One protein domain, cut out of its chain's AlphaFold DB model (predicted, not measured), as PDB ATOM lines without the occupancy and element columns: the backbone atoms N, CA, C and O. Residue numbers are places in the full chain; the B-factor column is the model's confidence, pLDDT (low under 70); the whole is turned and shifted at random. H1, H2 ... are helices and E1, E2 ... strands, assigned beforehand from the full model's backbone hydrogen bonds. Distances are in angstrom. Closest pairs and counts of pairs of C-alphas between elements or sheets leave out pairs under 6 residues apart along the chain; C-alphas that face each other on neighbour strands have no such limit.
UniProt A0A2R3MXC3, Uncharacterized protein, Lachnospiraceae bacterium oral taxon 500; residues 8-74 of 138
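This is residues 8 to 74 of the 138 residues of an uncharacterized protein of Lachnospiraceae bacterium oral taxon 500 (UniProt A0A2R3MXC3). What is the main picture? A narrow ribbon of two antiparallel strands, E1 and E2, has helix H1 alongside it, nearer to E1, and the short helix H2 at the end where E1 stops and E2 starts. From the ribbon's other end residues 54 to 74, with no named element, wind away as a long loop. What is it made of? The 67 printed residues include two named helices and two named strands, in the order H1, E1, H2, E2; the class is mixed, helices and strands, with 32 residues, under half, in named elements. How compact is it? It is only just loose, close to compact, with a radius of gyration of the C-alphas of 13.4 A and spans of 36 by 27 by 22 A.

How do the strands pair? E1, residues 28 to 33, and E2, residues 49 to 53, are antiparallel at 162 degrees; N 32 and O 50 are 2.8 A apart and N 52 and O 30 are 2.9 A apart, within hydrogen-bond range. Where are the helices? The closest C-alphas of H1, residues 8 to 20, and E1 are those of Leu 20 and Phe 28, 6.8 A. Those of H2, residues 34 to 41, and E2 are Arg 34 and Tyr 49, 5.5 A. H1 is apart from H2 and E2. Are the helix backbones complete? In H1 and H2 every O i to N i+4 pair is within hydrogen-bond range.

Where does H1 begin? C-alpha 8 is at (118.316, 75.914, 96.571), and H1 is 18.6 A long. How long are the others? E1 measures 14.7 A, H2 10.2 A and E2 13.1 A, ending at C-alpha 53, (105.374, 83.017, 75.226).

How large is it? The two C-alphas farthest apart, those of Lys 8 and Ser 72, are 38.5 A apart. Are there cuts or long links? The printed part has no cut; the link E1 to H2 is tight, and H1 to E1 and H2 to E2 are short. Is confidence low anywhere? No printed residue is under 70; the mean pLDDT of the printed part is 93.5.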
ATOM      1  N   LYS A   8     117.520  76.707  97.512       93.25
ATOM      2  CA  LYS A   8     118.316  75.914  96.571       93.25
ATOM      3  C   LYS A   8     117.501  75.603  95.321       93.25
ATOM      4  O   LYS A   8     117.995  75.830  94.217       93.25
ATOM      5  N   LEU A   9     116.270  75.120  95.491       92.56
ATOM      6  CA  LEU A   9     115.361  74.866  94.376       92.56
ATOM      7  C   LEU A   9     115.051  76.158  93.618       92.56
ATOM      8  O   LEU A   9     115.103  76.170  92.390       92.56
ATOM      9  N   GLN A  10     114.786  77.252  94.336       91.56
ATOM     10  CA  GLN A  10     114.540  78.553  93.720       91.56
ATOM     11  C   GLN A  10     115.714  78.982  92.830       91.56
ATOM     12  O   GLN A  10     115.510  79.298  91.661       91.56
ATOM     13  N   SER A  11     116.945  78.900  93.341       94.00
ATOM     14  CA  SER A  11     118.149  79.252  92.573       94.00
ATOM     15  C   SER A  11     118.303  78.391  91.313       94.00
ATOM     16  O   SER A  11     118.674  78.889  90.253       94.00
ATOM     17  N   GLN A  12     118.003  77.090  91.398       95.62
ATOM     18  CA  GLN A  12     118.046  76.190  90.241       95.62
ATOM     19  C   GLN A  12     116.987  76.546  89.188       95.62
ATOM     20  O   GLN A  12     117.278  76.505  87.993       95.62
ATOM     21  N   ILE A  13     115.777  76.906  89.624       95.00
ATOM     22  CA  ILE A  13     114.695  77.343  88.734       95.00
ATOM     23  C   ILE A  13     115.071  78.650  88.035       95.00
ATOM     24  O   ILE A  13     114.881  78.753  86.829       95.00
ATOM     25  N   GLU A  14     115.634  79.623  88.748       95.44
ATOM     26  CA  GLU A  14     116.030  80.913  88.166       95.44
ATOM     27  C   GLU A  14     117.121  80.743  87.101       95.44
ATOM     28  O   GLU A  14     116.996  81.284  86.004       95.44
ATOM     29  N   ILE A  15     118.118  79.887  87.351       97.06
ATOM     30  CA  ILE A  15     119.129  79.528  86.343       97.06
ATOM     31  C   ILE A  15     118.476  78.905  85.098       97.06
ATOM     32  O   ILE A  15     118.860  79.233  83.972       97.06
ATOM     33  N   LEU A  16     117.497  78.012  85.282       95.81
ATOM     34  CA  LEU A  16     116.778  77.386  84.171       95.81
ATOM     35  C   LEU A  16     115.953  78.412  83.384       95.81
ATOM     36  O   LEU A  16     116.024  78.423  82.158       95.81
ATOM     37  N   LEU A  17     115.200  79.280  84.060       96.69
ATOM     38  CA  LEU A  17     114.398  80.328  83.423       96.69
ATOM     39  C   LEU A  17     115.277  81.279  82.608       96.69
ATOM     40  O   LEU A  17     114.967  81.563  81.450       96.69
ATOM     41  N   ASP A  18     116.419  81.688  83.158       96.56
ATOM     42  CA  ASP A  18     117.384  82.511  82.438       96.56
ATOM     43  C   ASP A  18     117.969  81.789  81.219       96.56
ATOM     44  O   ASP A  18     118.283  82.424  80.210       96.56
ATOM     45  N   ALA A  19     118.175  80.470  81.294       96.19
ATOM     46  CA  ALA A  19     118.624  79.679  80.152       96.19
ATOM     47  C   ALA A  19     117.533  79.587  79.070       96.19
ATOM     48  O   ALA A  19     117.830  79.789  77.893       96.19
ATOM     49  N   LEU A  20     116.273  79.362  79.461       94.81
ATOM     50  CA  LEU A  20     115.125  79.306  78.549       94.81
ATOM     51  C   LEU A  20     114.930  80.626  77.790       94.81
ATOM     52  O   LEU A  20     114.747  80.616  76.572       94.81
ATOM     53  N   LEU A  21     115.049  81.768  78.473       96.31
ATOM     54  CA  LEU A  21     114.952  83.100  77.858       96.31
ATOM     55  C   LEU A  21     116.091  83.403  76.866       96.31
ATOM     56  O   LEU A  21     115.978  84.320  76.054       96.31
ATOM     57  N   ARG A  22     117.192  82.644  76.917       96.44
ATOM     58  CA  ARG A  22     118.372  82.809  76.053       96.44
ATOM     59  C   ARG A  22     118.443  81.800  74.907       96.44
ATOM     60  O   ARG A  22     119.431  81.810  74.170       96.44
ATOM     61  N   LEU A  23     117.425  80.954  74.734       95.94
ATOM     62  CA  LEU A  23     117.370  80.014  73.616       95.94
ATOM     63  C   LEU A  23     117.423  80.755  72.263       95.94
ATOM     64  O   LEU A  23     116.758  81.787  72.116       95.94
ATOM     65  N   PRO A  24     118.177  80.251  71.266       94.88
ATOM     66  CA  PRO A  24     118.307  80.884  69.950       94.88
ATOM     67  C   PRO A  24     116.972  81.157  69.246       94.88
ATOM     68  O   PRO A  24     116.802  82.199  68.615       94.88
ATOM     69  N   GLU A  25     116.021  80.238  69.392       94.31
ATOM     70  CA  GLU A  25     114.684  80.259  68.800       94.31
ATOM     71  C   GLU A  25     113.755  81.264  69.503       94.31
ATOM     72  O   GLU A  25     112.715  81.619  68.960       94.31
ATOM     73  N   LYS A  26     114.132  81.730  70.704       95.31
ATOM     74  CA  LYS A  26     113.398  82.700  71.536       95.31
ATOM     75  C   LYS A  26     111.895  82.401  71.714       95.31
ATOM     76  O   LYS A  26     111.080  83.315  71.562       95.31
ATOM     77  N   PRO A  27     111.491  81.171  72.089       95.19
ATOM     78  CA  PRO A  27     110.074  80.846  72.280       95.19
ATOM     79  C   PRO A  27     109.468  81.492  73.538       95.19
ATOM     80  O   PRO A  27     108.249  81.614  73.651       95.19
ATOM     81  N   PHE A  28     110.312  81.932  74.474       96.06
ATOM     82  CA  PHE A  28     109.928  82.614  75.705       96.06
ATOM     83  C   PHE A  28     110.251  84.104  75.594       96.06
ATOM     84  O   PHE A  28     111.392  84.475  75.318       96.06
ATOM     85  N   LYS A  29     109.258  84.955  75.841       95.44
ATOM     86  CA  LYS A  29     109.373  86.410  75.721       95.44
ATOM     87  C   LYS A  29     109.795  87.074  77.021       95.44
ATOM     88  O   LYS A  29     110.623  87.980  77.009       95.44
ATOM     89  N   ALA A  30     109.208  86.643  78.134       96.06
ATOM     90  CA  ALA A  30     109.482  87.197  79.451       96.06
ATOM     91  C   ALA A  30     109.180  86.183  80.557       96.06
ATOM     92  O   ALA A  30     108.401  85.246  80.378       96.06
ATOM     93  N   CYS A  31     109.775  86.415  81.723       97.12
ATOM     94  CA  CYS A  31     109.405  85.759  82.964       97.12
ATOM     95  C   CYS A  31     109.173  86.826  84.034       97.12
ATOM     96  O   CYS A  31     109.934  87.788  84.121       97.12
ATOM     97  N   TYR A  32     108.118  86.659  84.825       96.69
ATOM     98  CA  TYR A  32     107.753  87.556  85.913       96.69
ATOM     99  C   TYR A  32     107.696  86.764  87.212       96.69
ATOM    100  O   TYR A  32     107.052  85.717  87.280       96.69
ATOM    101  N   THR A  33     108.306  87.281  88.271       95.69
ATOM    102  CA  THR A  33     108.064  86.797  89.633       95.69
ATOM    103  C   THR A  33     106.608  87.036  90.037       95.69
ATOM    104  O   THR A  33     105.917  87.898  89.488       95.69
ATOM    105  N   ARG A  34     106.131  86.334  91.069       95.38
ATOM    106  CA  ARG A  34     104.804  86.600  91.653       95.38
ATOM    107  C   ARG A  34     104.603  88.070  92.038       95.38
ATOM    108  O   ARG A  34     103.516  88.605  91.842       95.38
ATOM    109  N   ALA A  35     105.631  88.719  92.588       95.94
ATOM    110  CA  ALA A  35     105.550  90.123  92.986       95.94
ATOM    111  C   ALA A  35     105.369  91.045  91.769       95.94
ATOM    112  O   ALA A  35     104.503  91.918  91.784       95.94
ATOM    113  N   GLU A  36     106.133  90.813  90.701       97.19
ATOM    114  CA  GLU A  36     106.021  91.574  89.454       97.19
ATOM    115  C   GLU A  36     104.687  91.329  88.750       97.19
ATOM    116  O   GLU A  36     104.063  92.287  88.296       97.19
ATOM    117  N   ALA A  37     104.221  90.078  88.699       96.81
ATOM    118  CA  ALA A  37     102.933  89.724  88.108       96.81
ATOM    119  C   ALA A  37     101.768  90.400  88.846       96.81
ATOM    120  O   ALA A  37     100.870  90.955  88.211       96.81
ATOM    121  N   ASN A  38     101.815  90.433  90.180       96.81
ATOM    122  CA  ASN A  38     100.813  91.129  90.980       96.81
ATOM    123  C   ASN A  38     100.859  92.644  90.749       96.81
ATOM    124  O   ASN A  38      99.825  93.265  90.524       96.81
ATOM    125  N   LEU A  39     102.055  93.241  90.759       96.75
ATOM    126  CA  LEU A  39     102.220  94.681  90.562       96.75
ATOM    127  C   LEU A  39     101.755  95.137  89.171       96.75
ATOM    128  O   LEU A  39     101.112  96.174  89.049       96.75
ATOM    129  N   ARG A  40     102.100  94.382  88.124       94.56
ATOM    130  CA  ARG A  40     101.857  94.777  86.728       94.56
ATOM    131  C   ARG A  40     100.480  94.377  86.219       94.56
ATOM    132  O   ARG A  40      99.900  95.108  85.424       94.56
ATOM    133  N   PHE A  41      99.982  93.218  86.640       92.81
ATOM    134  CA  PHE A  41      98.810  92.582  86.033       92.81
ATOM    135  C   PHE A  41      97.709  92.260  87.042       92.81
ATOM    136  O   PHE A  41      96.702  91.678  86.657       92.81
ATOM    137  N   GLN A  42      97.900  92.590  88.328       92.94
ATOM    138  CA  GLN A  42      96.997  92.197  89.420       92.94
ATOM    139  C   GLN A  42      96.791  90.671  89.491       92.94
ATOM    140  O   GLN A  42      95.808  90.176  90.040       92.94
ATOM    141  N   LEU A  43      97.745  89.912  88.940       94.62
ATOM    142  CA  LEU A  43      97.724  88.461  88.916       94.62
ATOM    143  C   LEU A  43      98.379  87.935  90.194       94.62
ATOM    144  O   LEU A  43      99.576  88.114  90.416       94.62
ATOM    145  N   SER A  44      97.587  87.266  91.027       93.81
ATOM    146  CA  SER A  44      98.028  86.668  92.288       93.81
ATOM    147  C   SER A  44      97.495  85.241  92.430       93.81
ATOM    148  O   SER A  44      96.526  84.858  91.779       93.81
ATOM    149  N   GLY A  45      98.169  84.417  93.234       92.94
ATOM    150  CA  GLY A  45      97.814  83.009  93.406       92.94
ATOM    151  C   GLY A  45      98.991  82.137  93.856       92.94
ATOM    152  O   GLY A  45     100.087  82.653  94.115       92.94
ATOM    153  N   PRO A  46      98.788  80.810  93.958       92.75
ATOM    154  CA  PRO A  46      99.796  79.860  94.427       92.75
ATOM    155  C   PRO A  46     100.825  79.497  93.336       92.75
ATOM    156  O   PRO A  46     101.041  78.329  93.024       92.75
ATOM    157  N   PHE A  47     101.490  80.500  92.763       93.06
ATOM    158  CA  PHE A  47     102.580  80.338  91.795       93.06
ATOM    159  C   PHE A  47     103.819  81.140  92.220       93.06
ATOM    160  O   PHE A  47     103.736  82.042  93.055       93.06
ATOM    161  N   SER A  48     104.979  80.800  91.656       94.31
ATOM    162  CA  SER A  48     106.244  81.511  91.913       94.31
ATOM    163  C   SER A  48     106.620  82.437  90.758       94.31
ATOM    164  O   SER A  48     107.067  83.559  90.995       94.31
ATOM    165  N   TYR A  49     106.373  81.984  89.527       95.31
ATOM    166  CA  TYR A  49     106.715  82.690  88.300       95.31
ATOM    167  C   TYR A  49     105.585  82.572  87.278       95.31
ATOM    168  O   TYR A  49     104.823  81.604  87.296       95.31
ATOM    169  N   VAL A  50     105.513  83.547  86.379       96.12
ATOM    170  CA  VAL A  50     104.667  83.558  85.185       96.12
ATOM    171  C   VAL A  50     105.588  83.662  83.984       96.12
ATOM    172  O   VAL A  50     106.516  84.469  83.990       96.12
ATOM    173  N   ILE A  51     105.345  82.849  82.963       95.62
ATOM    174  CA  ILE A  51     106.147  82.833  81.743       95.62
ATOM    175  C   ILE A  51     105.269  83.305  80.586       95.62
ATOM    176  O   ILE A  51     104.157  82.815  80.404       95.62
ATOM    177  N   GLU A  52     105.771  84.263  79.815       95.69
ATOM    178  CA  GLU A  52     105.128  84.782  78.611       95.69
ATOM    179  C   GLU A  52     105.756  84.119  77.381       95.69
ATOM    180  O   GLU A  52     106.978  84.138  77.216       95.69
ATOM    181  N   ALA A  53     104.929  83.534  76.515       94.56
ATOM    182  CA  ALA A  53     105.374  83.017  75.226       94.56
ATOM    183  C   ALA A  53     105.621  84.166  74.233       94.56
ATOM    184  O   ALA A  53     104.949  85.199  74.278       94.56
ATOM    185  N   SER A  54     106.574  83.978  73.325       94.12
ATOM    186  CA  SER A  54     106.759  84.862  72.169       94.12
ATOM    187  C   SER A  54     105.636  84.687  71.145       94.12
ATOM    188  O   SER A  54     104.977  83.649  71.090       94.12
ATOM    189  N   ASP A  55     105.440  85.694  70.294       91.06
ATOM    190  CA  ASP A  55     104.487  85.635  69.184       91.06
ATOM    191  C   ASP A  55     104.756  84.397  68.305       91.06
ATOM    192  O   ASP A  55     105.894  84.133  67.915       91.06
ATOM    193  N   GLY A  56     103.704  83.631  68.000       90.81
ATOM    194  CA  GLY A  56     103.797  82.378  67.238       90.81
ATOM    195  C   GLY A  56     104.088  81.125  68.076       90.81
ATOM    196  O   GLY A  56     104.105  80.029  67.520       90.81
ATOM    197  N   TYR A  57     104.258  81.262  69.394       92.75
ATOM    198  CA  TYR A  57     104.464  80.151  70.325       92.75
ATOM    199  C   TYR A  57     103.316  80.049  71.335       92.75
ATOM    200  O   TYR A  57     102.679  81.040  71.687       92.75
ATOM    201  N   ALA A  58     103.060  78.839  71.826       92.06
ATOM    202  CA  ALA A  58     102.080  78.574  72.872       92.06
ATOM    203  C   ALA A  58     102.558  77.428  73.770       92.06
ATOM    204  O   ALA A  58     103.331  76.571  73.337       92.06
ATOM    205  N   PHE A  59     102.077  77.404  75.011       91.25
ATOM    206  CA  PHE A  59     102.310  76.294  75.929       91.25
ATOM    207  C   PHE A  59     101.180  75.276  75.822       91.25
ATOM    208  O   PHE A  59     100.008  75.643  75.739       91.25
ATOM    209  N   VAL A  60     101.542  73.999  75.854       87.81
ATOM    210  CA  VAL A  60     100.604  72.881  75.960       87.81
ATOM    211  C   VAL A  60     100.729  72.246  77.340       87.81
ATOM    212  O   VAL A  60     101.769  72.357  77.988       87.81
ATOM    213  N   GLN A  61      99.658  71.611  77.808       85.62
ATOM    214  CA  GLN A  61      99.646  70.948  79.113       85.62
ATOM    215  C   GLN A  61     100.394  69.607  79.091       85.62
ATOM    216  O   GLN A  61     100.917  69.175  80.119       85.62
ATOM    217  N   ASP A  62     100.447  68.959  77.927       86.75
ATOM    218  CA  ASP A  62     101.073  67.655  77.759       86.75
ATOM    219  C   ASP A  62     102.600  67.756  77.692       86.75
ATOM    220  O   ASP A  62     103.166  68.685  77.113       86.75
ATOM    221  N   ILE A  63     103.277  66.752  78.249       84.38
ATOM    222  CA  ILE A  63     104.716  66.580  78.051       84.38
ATOM    223  C   ILE A  63     104.912  65.920  76.691       84.38
ATOM    224  O   ILE A  63     104.566  64.756  76.496       84.38
ATOM    225  N   LEU A  64     105.465  66.683  75.756       85.94
ATOM    226  CA  LEU A  64     105.833  66.192  74.435       85.94
ATOM    227  C   LEU A  64     107.265  65.646  74.441       85.94
ATOM    228  O   LEU A  64     108.068  65.965  75.316       85.94
ATOM    229  N   GLU A  65     107.591  64.846  73.429       89.31
ATOM    230  CA  GLU A  65     108.950  64.328  73.222       89.31
ATOM    231  C   GLU A  65     109.960  65.460  72.978       89.31
ATOM    232  O   GLU A  65     111.075  65.431  73.496       89.31
ATOM    233  N   ASN A  66     109.543  66.491  72.234       90.56
ATOM    234  CA  ASN A  66     110.354  67.664  71.933       90.56
ATOM    235  C   ASN A  66     109.844  68.890  72.691       90.56
ATOM    236  O   ASN A  66     108.642  69.164  72.715       90.56
ATOM    237  N   TYR A  67     110.769  69.690  73.227       87.56
ATOM    238  CA  TYR A  67     110.438  70.944  73.917       87.56
ATOM    239  C   TYR A  67     109.843  72.012  72.976       87.56
ATOM    240  O   TYR A  67     109.116  72.895  73.424       87.56
ATOM    241  N   LEU A  68     110.133  71.915  71.674       92.31
ATOM    242  CA  LEU A  68     109.472  72.661  70.607       92.31
ATOM    243  C   LEU A  68     108.905  71.679  69.593       92.31
ATOM    244  O   LEU A  68     109.634  70.874  69.019       92.31
ATOM    245  N   THR A  69     107.602  71.781  69.361       92.56
ATOM    246  CA  THR A  69     106.884  70.941  68.406       92.56
ATOM    247  C   THR A  69     106.002  71.837  67.538       92.56
ATOM    248  O   THR A  69     105.228  72.623  68.088       92.56
ATOM    249  N   PRO A  70     106.091  71.759  66.197       91.81
ATOM    250  CA  PRO A  70     105.179  72.483  65.321       91.81
ATOM    251  C   PRO A  70     103.729  72.081  65.589       91.81
ATOM    252  O   PRO A  70     103.421  70.893  65.666       91.81
ATOM    253  N   THR A  71     102.820  73.054  65.640       90.06
ATOM    254  CA  THR A  71     101.386  72.826  65.893       90.06
ATOM    255  C   THR A  71     100.786  71.776  64.951       90.06
ATOM    256  O   THR A  71     100.026  70.917  65.379       90.06
ATOM    257  N   SER A  72     101.207  71.737  63.682       89.94
ATOM    258  CA  SER A  72     100.750  70.735  62.704       89.94
ATOM    259  C   SER A  72     101.051  69.277  63.087       89.94
ATOM    260  O   SER A  72     100.478  68.369  62.494       89.94
ATOM    261  N   GLN A  73     101.967  69.045  64.029       90.69
ATOM    262  CA  GLN A  73     102.343  67.723  64.536       90.69
ATOM    263  C   GLN A  73     101.650  67.374  65.859       90.69
ATOM    264  O   GLN A  73     101.826  66.265  66.354       90.69
ATOM    265  N   ILE A  74     100.863  68.293  66.430       87.88
ATOM    266  CA  ILE A  74     100.128  68.092  67.680       87.88
ATOM    267  C   ILE A  74      98.652  67.838  67.330       87.88
ATOM    268  O   ILE A  74      97.950  68.777  66.935       87.88
TER     269      ILE A  74